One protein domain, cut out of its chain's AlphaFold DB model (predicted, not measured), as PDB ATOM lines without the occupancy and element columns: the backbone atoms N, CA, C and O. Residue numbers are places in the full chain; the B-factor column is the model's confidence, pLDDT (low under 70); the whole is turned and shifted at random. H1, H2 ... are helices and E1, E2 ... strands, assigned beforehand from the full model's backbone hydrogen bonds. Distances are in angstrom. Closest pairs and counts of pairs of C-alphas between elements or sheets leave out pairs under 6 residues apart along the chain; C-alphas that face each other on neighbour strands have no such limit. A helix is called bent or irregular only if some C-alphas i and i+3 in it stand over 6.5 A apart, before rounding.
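Overview. This is residues 62 to 131 of the 141 residues of the protein "Transcriptional regulator with XRE-family HTH domain" of Streptosporangium album (UniProt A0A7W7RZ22). Four short helices make a small cluster in which H4 lies nearest the middle, H2 crosses the last residue of H4, H3 stands beside H2 at a wide angle, and H1 lies beside H4 on another side. At one end of the longest axis the first residues fold back on the single strand E1, which leads straight into H1. The printed part has 70 residues with one named strand and four named helices, in the order E1, H1, H2, H3, H4, and its class is mostly helix. It is compact, with a radius of gyration of the C-alphas of 11.2 A, and spans 30 by 23 by 19 A.

Arrangement. Residues 62 to 63 form a short antiparallel pairing with residues 66 to 67 of E1, residues 66 to 70; E1 pairs with no named strand. The closest C-alphas of E1 and H1, residues 71 to 84, are those of Ala 69 and Ala 77, 6.5 A apart. H2, residues 89 to 96, is apart from E1 and from H1. H3, residues 100 to 107, touches H2 about perpendicular, at 75 degrees, with the closest C-alphas those of Ala 93 and Tyr 100, 5.1 A apart. H4, residues 115 to 124, touches H2 about perpendicular, at 73 degrees; their closest C-alphas, of Met 92 and Gly 124, are 4.0 A apart. H1 and H4 only just touch, with 3 pairs of C-alphas within 8 A, and H1 does so with residues 75 to 78 alone. They run the same way at a shallow tilt of 27 degrees, with the closest C-alphas those of Leu 78 and Ala 122, 6.8 A apart. H3 and H4 are close but not clearly touching, at a steep tilt of 64 degrees, opposite ways. Every O i to N i+4 pair is within hydrogen-bond range in H2, H3 and H4, but in H1 6 of 10 are.

Along the chain. E1 begins at C-alpha 66, (177.652, 111.641, 117.727), and is 11.0 A long. H1, 20.6 A long, begins at C-alpha 71, (172.596, 112.047, 103.960); it is neither bent nor irregular, but only just: C-alphas 71 and 74 are 6.1 A apart. H2 measures 10.9 A and H3 11.3 A. H4, 14.1 A long, ends at C-alpha 124, (173.685, 129.321, 112.205).

Size, cuts and confidence. The two C-alphas farthest apart are those of Gly 65 and Thr 110, at 32.2 A, while those of Pro 62 and Met 131, the first and last printed, are 8.9 A apart. The printed part has no cut. The links from E1 to H1, H1 to H2 and H2 to H3 are tight, and that from H3 to H4, with 7 residues, is short. The mean pLDDT of the printed part is 92.4, and no printed residue is under 70.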
ATOM      1  N   PRO A  62     177.567 115.983 112.449       95.25
ATOM      2  CA  PRO A  62     178.172 115.603 113.714       95.25
ATOM      3  C   PRO A  62     177.880 116.636 114.807       95.25
ATOM      4  O   PRO A  62     177.905 117.846 114.574       95.25
ATOM      5  N   HIS A  63     177.684 116.162 116.032       92.19
ATOM      6  CA  HIS A  63     177.629 116.988 117.230       92.19
ATOM      7  C   HIS A  63     178.133 116.197 118.438       92.19
ATOM      8  O   HIS A  63     177.651 115.098 118.701       92.19
ATOM      9  N   GLN A  64     179.112 116.748 119.166       88.88
ATOM     10  CA  GLN A  64     179.641 116.167 120.411       88.88
ATOM     11  C   GLN A  64     179.994 114.666 120.306       88.88
ATOM     12  O   GLN A  64     179.638 113.862 121.162       88.88
ATOM     13  N   GLY A  65     180.671 114.269 119.223       86.31
ATOM     14  CA  GLY A  65     181.095 112.878 119.003       86.31
ATOM     15  C   GLY A  65     179.991 111.923 118.531       86.31
ATOM     16  O   GLY A  65     180.260 110.740 118.349       86.31
ATOM     17  N   ARG A  66     178.767 112.412 118.294       92.00
ATOM     18  CA  ARG A  66     177.652 111.641 117.727       92.00
ATOM     19  C   ARG A  66     177.249 112.180 116.358       92.00
ATOM     20  O   ARG A  66     177.446 113.357 116.066       92.00
ATOM     21  N   VAL A  67     176.665 111.322 115.526       95.25
ATOM     22  CA  VAL A  67     176.011 111.727 114.274       95.25
ATOM     23  C   VAL A  67     174.536 111.972 114.577       95.25
ATOM     24  O   VAL A  67     173.844 111.052 115.000       95.25
ATOM     25  N   LEU A  68     174.072 113.213 114.408       94.94
ATOM     26  CA  LEU A  68     172.668 113.579 114.633       94.94
ATOM     27  C   LEU A  68     171.774 113.202 113.449       94.94
ATOM     28  O   LEU A  68     170.613 112.864 113.639       94.94
ATOM     29  N   ALA A  69     172.315 113.300 112.235       96.56
ATOM     30  CA  ALA A  69     171.650 112.944 110.988       96.56
ATOM     31  C   ALA A  69     172.697 112.683 109.901       96.56
ATOM     32  O   ALA A  69     173.827 113.178 109.983       96.56
ATOM     33  N   GLU A  70     172.320 111.947 108.862       96.38
ATOM     34  CA  GLU A  70     173.174 111.668 107.711       96.38
ATOM     35  C   GLU A  70     172.418 111.812 106.392       96.38
ATOM     36  O   GLU A  70     171.190 111.816 106.349       96.38
ATOM     37  N   GLY A  71     173.164 111.986 105.301       96.12
ATOM     38  CA  GLY A  71     172.596 112.047 103.960       96.12
ATOM     39  C   GLY A  71     171.493 113.099 103.836       96.12
ATOM     40  O   GLY A  71     171.687 114.258 104.203       96.12
ATOM     41  N   LEU A  72     170.348 112.699 103.280       95.75
ATOM     42  CA  LEU A  72     169.215 113.595 103.035       95.75
ATOM     43  C   LEU A  72     168.471 113.990 104.317       95.75
ATOM     44  O   LEU A  72     167.921 115.091 104.357       95.75
ATOM     45  N   ASP A  73     168.533 113.167 105.366       95.81
ATOM     46  CA  ASP A  73     167.816 113.387 106.629       95.81
ATOM     47  C   ASP A  73     168.305 114.644 107.356       95.81
ATOM     48  O   ASP A  73     167.576 115.255 108.133       95.81
ATOM     49  N   ILE A  74     169.524 115.100 107.051       96.50
ATOM     50  CA  ILE A  74     170.095 116.352 107.566       96.50
ATOM     51  C   ILE A  74     169.169 117.543 107.301       96.50
ATOM     52  O   ILE A  74     169.046 118.438 108.136       96.50
ATOM     53  N   VAL A  75     168.508 117.567 106.144       94.69
ATOM     54  CA  VAL A  75     167.621 118.670 105.762       94.69
ATOM     55  C   VAL A  75     166.400 118.757 106.670       94.69
ATOM     56  O   VAL A  75     165.908 119.857 106.914       94.69
ATOM     57  N   ASP A  76     165.938 117.619 107.174       92.12
ATOM     58  CA  ASP A  76     164.775 117.537 108.049       92.12
ATOM     59  C   ASP A  76     165.179 117.678 109.522       92.12
ATOM     60  O   ASP A  76     164.494 118.350 110.290       92.12
ATOM     61  N   ALA A  77     166.361 117.179 109.890       94.88
ATOM     62  CA  ALA A  77     166.899 117.300 111.240       94.88
ATOM     63  C   ALA A  77     167.263 118.742 111.629       94.88
ATOM     64  O   ALA A  77     167.108 119.131 112.785       94.88
ATOM     65  N   LEU A  78     167.759 119.559 110.693       95.06
ATOM     66  CA  LEU A  78     168.189 120.933 110.983       95.06
ATOM     67  C   LEU A  78     167.051 121.830 111.536       95.06
ATOM     68  O   LEU A  78     167.263 122.459 112.581       95.06
ATOM     69  N   PRO A  79     165.854 121.882 110.916       94.44
ATOM     70  CA  PRO A  79     164.687 122.572 111.471       94.44
ATOM     71  C   PRO A  79     164.278 122.080 112.863       94.44
ATOM     72  O   PRO A  79     163.981 122.891 113.745       94.44
ATOM     73  N   ASP A  80     164.283 120.766 113.080       93.88
ATOM     74  CA  ASP A  80     163.877 120.177 114.357       93.88
ATOM     75  C   ASP A  80     164.879 120.497 115.467       93.88
ATOM     76  O   ASP A  80     164.486 120.917 116.558       93.88
ATOM     77  N   LEU A  81     166.180 120.437 115.165       94.25
ATOM     78  CA  LEU A  81     167.238 120.869 116.076       94.25
ATOM     79  C   LEU A  81     167.096 122.341 116.445       94.25
ATOM     80  O   LEU A  81     167.194 122.679 117.625       94.25
ATOM     81  N   ARG A  82     166.822 123.225 115.474       95.12
ATOM     82  CA  ARG A  82     166.592 124.649 115.754       95.12
ATOM     83  C   ARG A  82     165.452 124.846 116.750       95.12
ATOM     84  O   ARG A  82     165.603 125.631 117.690       95.12
ATOM     85  N   ARG A  83     164.316 124.175 116.525       94.62
ATOM     86  CA  ARG A  83     163.136 124.252 117.400       94.62
ATOM     87  C   ARG A  83     163.464 123.738 118.797       94.62
ATOM     88  O   ARG A  83     163.146 124.421 119.764       94.62
ATOM     89  N   PHE A  84     164.161 122.608 118.887       92.38
ATOM     90  CA  PHE A  84     164.570 122.005 120.151       92.38
ATOM     91  C   PHE A  84     165.461 122.933 120.989       92.38
ATOM     92  O   PHE A  84     165.213 123.117 122.176       92.38
ATOM     93  N   VAL A  85     166.458 123.584 120.376       92.12
ATOM     94  CA  VAL A  85     167.349 124.521 121.092       92.12
ATOM     95  C   VAL A  85     166.771 125.937 121.232       92.12
ATOM     96  O   VAL A  85     167.460 126.840 121.710       92.12
ATOM     97  N   GLY A  86     165.539 126.169 120.766       93.06
ATOM     98  CA  GLY A  86     164.880 127.475 120.818       93.06
ATOM     99  C   GLY A  86     165.627 128.578 120.062       93.06
ATOM    100  O   GLY A  86     165.574 129.743 120.457       93.06
ATOM    101  N   ALA A  87     166.365 128.247 118.995       92.88
ATOM    102  CA  ALA A  87     167.167 129.232 118.273       92.88
ATOM    103  C   ALA A  87     166.282 130.105 117.355       92.88
ATOM    104  O   ALA A  87     165.657 129.591 116.418       92.88
ATOM    105  N   PRO A  88     166.223 131.437 117.566       93.56
ATOM    106  CA  PRO A  88     165.456 132.317 116.697       93.56
ATOM    107  C   PRO A  88     166.209 132.569 115.386       93.56
ATOM    108  O   PRO A  88     167.427 132.784 115.391       93.56
ATOM    109  N   TYR A  89     165.479 132.641 114.267       92.44
ATOM    110  CA  TYR A  89     166.061 132.857 112.935       92.44
ATOM    111  C   TYR A  89     167.006 134.056 112.876       92.44
ATOM    112  O   TYR A  89     168.077 133.962 112.290       92.44
ATOM    113  N   ARG A  90     166.651 135.175 113.523       92.75
ATOM    114  CA  ARG A  90     167.486 136.388 113.542       92.75
ATOM    115  C   ARG A  90     168.871 136.139 114.138       92.75
ATOM    116  O   ARG A  90     169.854 136.626 113.595       92.75
ATOM    117  N   ARG A  91     168.961 135.352 115.217       92.50
ATOM    118  CA  ARG A  91     170.241 135.017 115.859       92.50
ATOM    119  C   ARG A  91     171.086 134.118 114.966       92.50
ATOM    120  O   ARG A  91     172.287 134.334 114.850       92.50
ATOM    121  N   MET A  92     170.462 133.127 114.335       94.75
ATOM    122  CA  MET A  92     171.150 132.246 113.391       94.75
ATOM    123  C   MET A  92     171.669 133.026 112.187       94.75
ATOM    124  O   MET A  92     172.841 132.926 111.853       94.75
ATOM    125  N   ALA A  93     170.812 133.845 111.580       91.88
ATOM    126  CA  ALA A  93     171.136 134.640 110.407       91.88
ATOM    127  C   ALA A  93     172.261 135.649 110.692       91.88
ATOM    128  O   ALA A  93     173.183 135.766 109.892       91.88
ATOM    129  N   ALA A  94     172.250 136.284 111.871       91.38
ATOM    130  CA  ALA A  94     173.325 137.171 112.316       91.38
ATOM    131  C   ALA A  94     174.683 136.457 112.429       91.38
ATOM    132  O   ALA A  94     175.704 137.043 112.080       91.38
ATOM    133  N   ARG A  95     174.714 135.187 112.861       90.38
ATOM    134  CA  ARG A  95     175.963 134.403 112.947       90.38
ATOM    135  C   ARG A  95     176.588 134.109 111.589       90.38
ATOM    136  O   ARG A  95     177.803 133.981 111.509       90.38
ATOM    137  N   VAL A  96     175.769 133.973 110.549       90.44
ATOM    138  CA  VAL A  96     176.224 133.602 109.200       90.44
ATOM    139  C   VAL A  96     176.149 134.753 108.198       90.44
ATOM    140  O   VAL A  96     176.376 134.543 107.012       90.44
ATOM    141  N   GLY A  97     175.831 135.969 108.657       89.31
ATOM    142  CA  GLY A  97     175.756 137.162 107.812       89.31
ATOM    143  C   GLY A  97     174.651 137.115 106.750       89.31
ATOM    144  O   GLY A  97     174.812 137.695 105.681       89.31
ATOM    145  N   LEU A  98     173.540 136.419 107.014       87.31
ATOM    146  CA  LEU A  98     172.414 136.298 106.082       87.31
ATOM    147  C   LEU A  98     171.191 137.095 106.529       87.31
ATOM    148  O   LEU A  98     171.018 137.432 107.700       87.31
ATOM    149  N   HIS A  99     170.274 137.314 105.589       90.56
ATOM    150  CA  HIS A  99     168.927 137.754 105.916       90.56
ATOM    151  C   HIS A  99     168.106 136.574 106.464       90.56
ATOM    152  O   HIS A  99     168.096 135.486 105.890       90.56
ATOM    153  N   TYR A 100     167.364 136.783 107.557       89.44
ATOM    154  CA  TYR A 100     166.634 135.709 108.250       89.44
ATOM    155  C   TYR A 100     165.623 134.964 107.359       89.44
ATOM    156  O   TYR A 100     165.420 133.766 107.544       89.44
ATOM    157  N   LYS A 101     165.041 135.646 106.359       90.06
ATOM    158  CA  LYS A 101     164.119 135.036 105.382       90.06
ATOM    159  C   LYS A 101     164.731 133.855 104.627       90.06
ATOM    160  O   LYS A 101     164.008 132.936 104.281       90.06
ATOM    161  N   THR A 102     166.048 133.828 104.408       87.69
ATOM    162  CA  THR A 102     166.707 132.683 103.760       87.69
ATOM    163  C   THR A 102     166.537 131.398 104.575       87.69
ATOM    164  O   THR A 102     166.320 130.332 104.005       87.69
ATOM    165  N   LEU A 103     166.589 131.496 105.908       88.75
ATOM    166  CA  LEU A 103     166.384 130.359 106.813       88.75
ATOM    167  C   LEU A 103     164.903 129.965 106.905       88.75
ATOM    168  O   LEU A 103     164.581 128.786 107.003       88.75
ATOM    169  N   GLU A 104     164.007 130.947 106.830       89.44
ATOM    170  CA  GLU A 104     162.561 130.722 106.798       89.44
ATOM    171  C   GLU A 104     162.127 130.000 105.512       89.44
ATOM    172  O   GLU A 104     161.425 128.996 105.580       89.44
ATOM    173  N   THR A 105     162.609 130.438 104.344       89.00
ATOM    174  CA  THR A 105     162.376 129.763 103.054       89.00
ATOM    175  C   THR A 105     162.932 128.340 103.047       89.00
ATOM    176  O   THR A 105     162.298 127.433 102.507       89.00
ATOM    177  N   PHE A 106     164.092 128.124 103.679       88.56
ATOM    178  CA  PHE A 106     164.658 126.786 103.841       88.56
ATOM    179  C   PHE A 106     163.699 125.857 104.603       88.56
ATOM    180  O   PHE A 106     163.413 124.760 104.125       88.56
ATOM    181  N   GLU A 107     163.151 126.305 105.738       90.81
ATOM    182  CA  GLU A 107     162.179 125.520 106.518       90.81
ATOM    183  C   GLU A 107     160.827 125.360 105.840       90.81
ATOM    184  O   GLU A 107     160.217 124.298 105.942       90.81
ATOM    185  N   ALA A 108     160.367 126.382 105.122       88.81
ATOM    186  CA  ALA A 108     159.125 126.327 104.363       88.81
ATOM    187  C   ALA A 108     159.190 125.334 103.189       88.81
ATOM    188  O   ALA A 108     158.167 125.051 102.570       88.81
ATOM    189  N   ARG A 109     160.381 124.800 102.869       83.75
ATOM    190  CA  ARG A 109     160.637 123.900 101.732       83.75
ATOM    191  C   ARG A 109     160.222 124.510 100.387       83.75
ATOM    192  O   ARG A 109     159.977 123.794  99.417       83.75
ATOM    193  N   THR A 110     160.184 125.837 100.307       76.88
ATOM    194  CA  THR A 110     159.798 126.584  99.112       76.88
ATOM    195  C   THR A 110     161.039 126.921  98.289       76.88
ATOM    196  O   THR A 110     161.512 128.052  98.260       76.88
ATOM    197  N   GLY A 111     161.603 125.912  97.616       78.94
ATOM    198  CA  GLY A 111     162.672 126.114  96.634       78.94
ATOM    199  C   GLY A 111     163.810 125.089  96.666       78.94
ATOM    200  O   GLY A 111     163.791 124.125  97.437       78.94
ATOM    201  N   PRO A 112     164.821 125.279  95.800       84.62
ATOM    202  CA  PRO A 112     165.994 124.419  95.737       84.62
ATOM    203  C   PRO A 112     166.835 124.506  97.015       84.62
ATOM    204  O   PRO A 112     167.192 125.581  97.494       84.62
ATOM    205  N   ARG A 113     167.214 123.340  97.539       91.25
ATOM    206  CA  ARG A 113     168.062 123.212  98.728       91.25
ATOM    207  C   ARG A 113     169.509 123.049  98.300       91.25
ATOM    208  O   ARG A 113     169.985 121.932  98.133       91.25
ATOM    209  N   TYR A 114     170.188 124.165  98.062       94.19
ATOM    210  CA  TYR A 114     171.616 124.164  97.756       94.19
ATOM    211  C   TYR A 114     172.440 123.730  98.968       94.19
ATOM    212  O   TYR A 114     172.092 124.041 100.106       94.19
ATOM    213  N   LEU A 115     173.557 123.041  98.718       96.31
ATOM    214  CA  LEU A 115     174.515 122.655  99.755       96.31
ATOM    215  C   LEU A 115     174.976 123.870 100.574       96.31
ATOM    216  O   LEU A 115     175.038 123.783 101.795       96.31
ATOM    217  N   SER A 116     175.235 125.006  99.921       93.75
ATOM    218  CA  SER A 116     175.585 126.254 100.605       93.75
ATOM    219  C   SER A 116     174.528 126.674 101.626       93.75
ATOM    220  O   SER A 116     174.870 127.007 102.756       93.75
ATOM    221  N   THR A 117     173.241 126.605 101.279       93.44
ATOM    222  CA  THR A 117     172.147 126.934 102.201       93.44
ATOM    223  C   THR A 117     172.101 125.980 103.392       93.44
ATOM    224  O   THR A 117     171.910 126.436 104.517       93.44
ATOM    225  N   VAL A 118     172.326 124.680 103.176       95.50
ATOM    226  CA  VAL A 118     172.377 123.683 104.262       95.50
ATOM    227  C   VAL A 118     173.567 123.944 105.193       95.50
ATOM    228  O   VAL A 118     173.398 123.945 106.412       95.50
ATOM    229  N   GLU A 119     174.756 124.224 104.647       95.31
ATOM    230  CA  GLU A 119     175.941 124.584 105.440       95.31
ATOM    231  C   GLU A 119     175.716 125.858 106.258       95.31
ATOM    232  O   GLU A 119     176.043 125.888 107.441       95.31
ATOM    233  N   MET A 120     175.126 126.894 105.655       94.12
ATOM    234  CA  MET A 120     174.825 128.147 106.349       94.12
ATOM    235  C   MET A 120     173.782 127.945 107.450       94.12
ATOM    236  O   MET A 120     173.915 128.505 108.536       94.12
ATOM    237  N   TYR A 121     172.762 127.120 107.217       95.00
ATOM    238  CA  TYR A 121     171.782 126.798 108.250       95.00
ATOM    239  C   TYR A 121     172.449 126.069 109.430       95.00
ATOM    240  O   TYR A 121     172.282 126.478 110.583       95.00
ATOM    241  N   ALA A 122     173.257 125.038 109.152       95.81
ATOM    242  CA  ALA A 122     174.016 124.315 110.172       95.81
ATOM    243  C   ALA A 122     174.959 125.253 110.948       95.81
ATOM    244  O   ALA A 122     174.954 125.253 112.179       95.81
ATOM    245  N   ALA A 123     175.688 126.125 110.248       95.19
ATOM    246  CA  ALA A 123     176.564 127.122 110.856       95.19
ATOM    247  C   ALA A 123     175.797 128.125 111.738       95.19
ATOM    248  O   ALA A 123     176.275 128.496 112.810       95.19
ATOM    249  N   GLY A 124     174.567 128.499 111.368       94.38
ATOM    250  CA  GLY A 124     173.685 129.321 112.205       94.38
ATOM    251  C   GLY A 124     173.369 128.674 113.561       94.38
ATOM    252  O   GLY A 124     173.295 129.367 114.586       94.38
ATOM    253  N   LEU A 125     173.262 127.341 113.595       94.44
ATOM    254  CA  LEU A 125     173.124 126.548 114.823       94.44
ATOM    255  C   LEU A 125     174.451 126.332 115.568       94.44
ATOM    256  O   LEU A 125     174.440 125.811 116.679       94.44
ATOM    257  N   GLY A 126     175.583 126.767 115.010       94.06
ATOM    258  CA  GLY A 126     176.913 126.468 115.546       94.06
ATOM    259  C   GLY A 126     177.372 125.037 115.251       94.06
ATOM    260  O   GLY A 126     178.226 124.510 115.957       94.06
ATOM    261  N   LEU A 127     176.788 124.402 114.235       95.25
ATOM    262  CA  LEU A 127     177.153 123.077 113.745       95.25
ATOM    263  C   LEU A 127     177.912 123.202 112.421       95.25
ATOM    264  O   LEU A 127     177.972 124.260 111.798       95.25
ATOM    265  N   SER A 128     178.509 122.111 111.962       95.62
ATOM    266  CA  SER A 128     179.147 122.044 110.648       95.62
ATOM    267  C   SER A 128     178.911 120.677 110.042       95.62
ATOM    268  O   SER A 128     178.930 119.679 110.758       95.62
ATOM    269  N   LEU A 129     178.703 120.624 108.728       97.00
ATOM    270  CA  LEU A 129     178.592 119.349 108.029       97.00
ATOM    271  C   LEU A 129     179.942 118.625 108.046       97.00
ATOM    272  O   LEU A 129     181.005 119.211 107.819       97.00
ATOM    273  N   GLY A 130     179.884 117.331 108.328       95.44
ATOM    274  CA  GLY A 130     181.013 116.423 108.340       95.44
ATOM    275  C   GLY A 130     180.988 115.468 107.153       95.44
ATOM    276  O   GLY A 130     179.998 115.340 106.434       95.44
ATOM    277  N   MET A 131     182.104 114.773 106.990       94.81
ATOM    278  CA  MET A 131     182.260 113.681 106.043       94.81
ATOM    279  C   MET A 131     182.873 112.508 106.797       94.81
ATOM    280  O   MET A 131     183.882 112.695 107.483       94.81
TER     281      MET A 131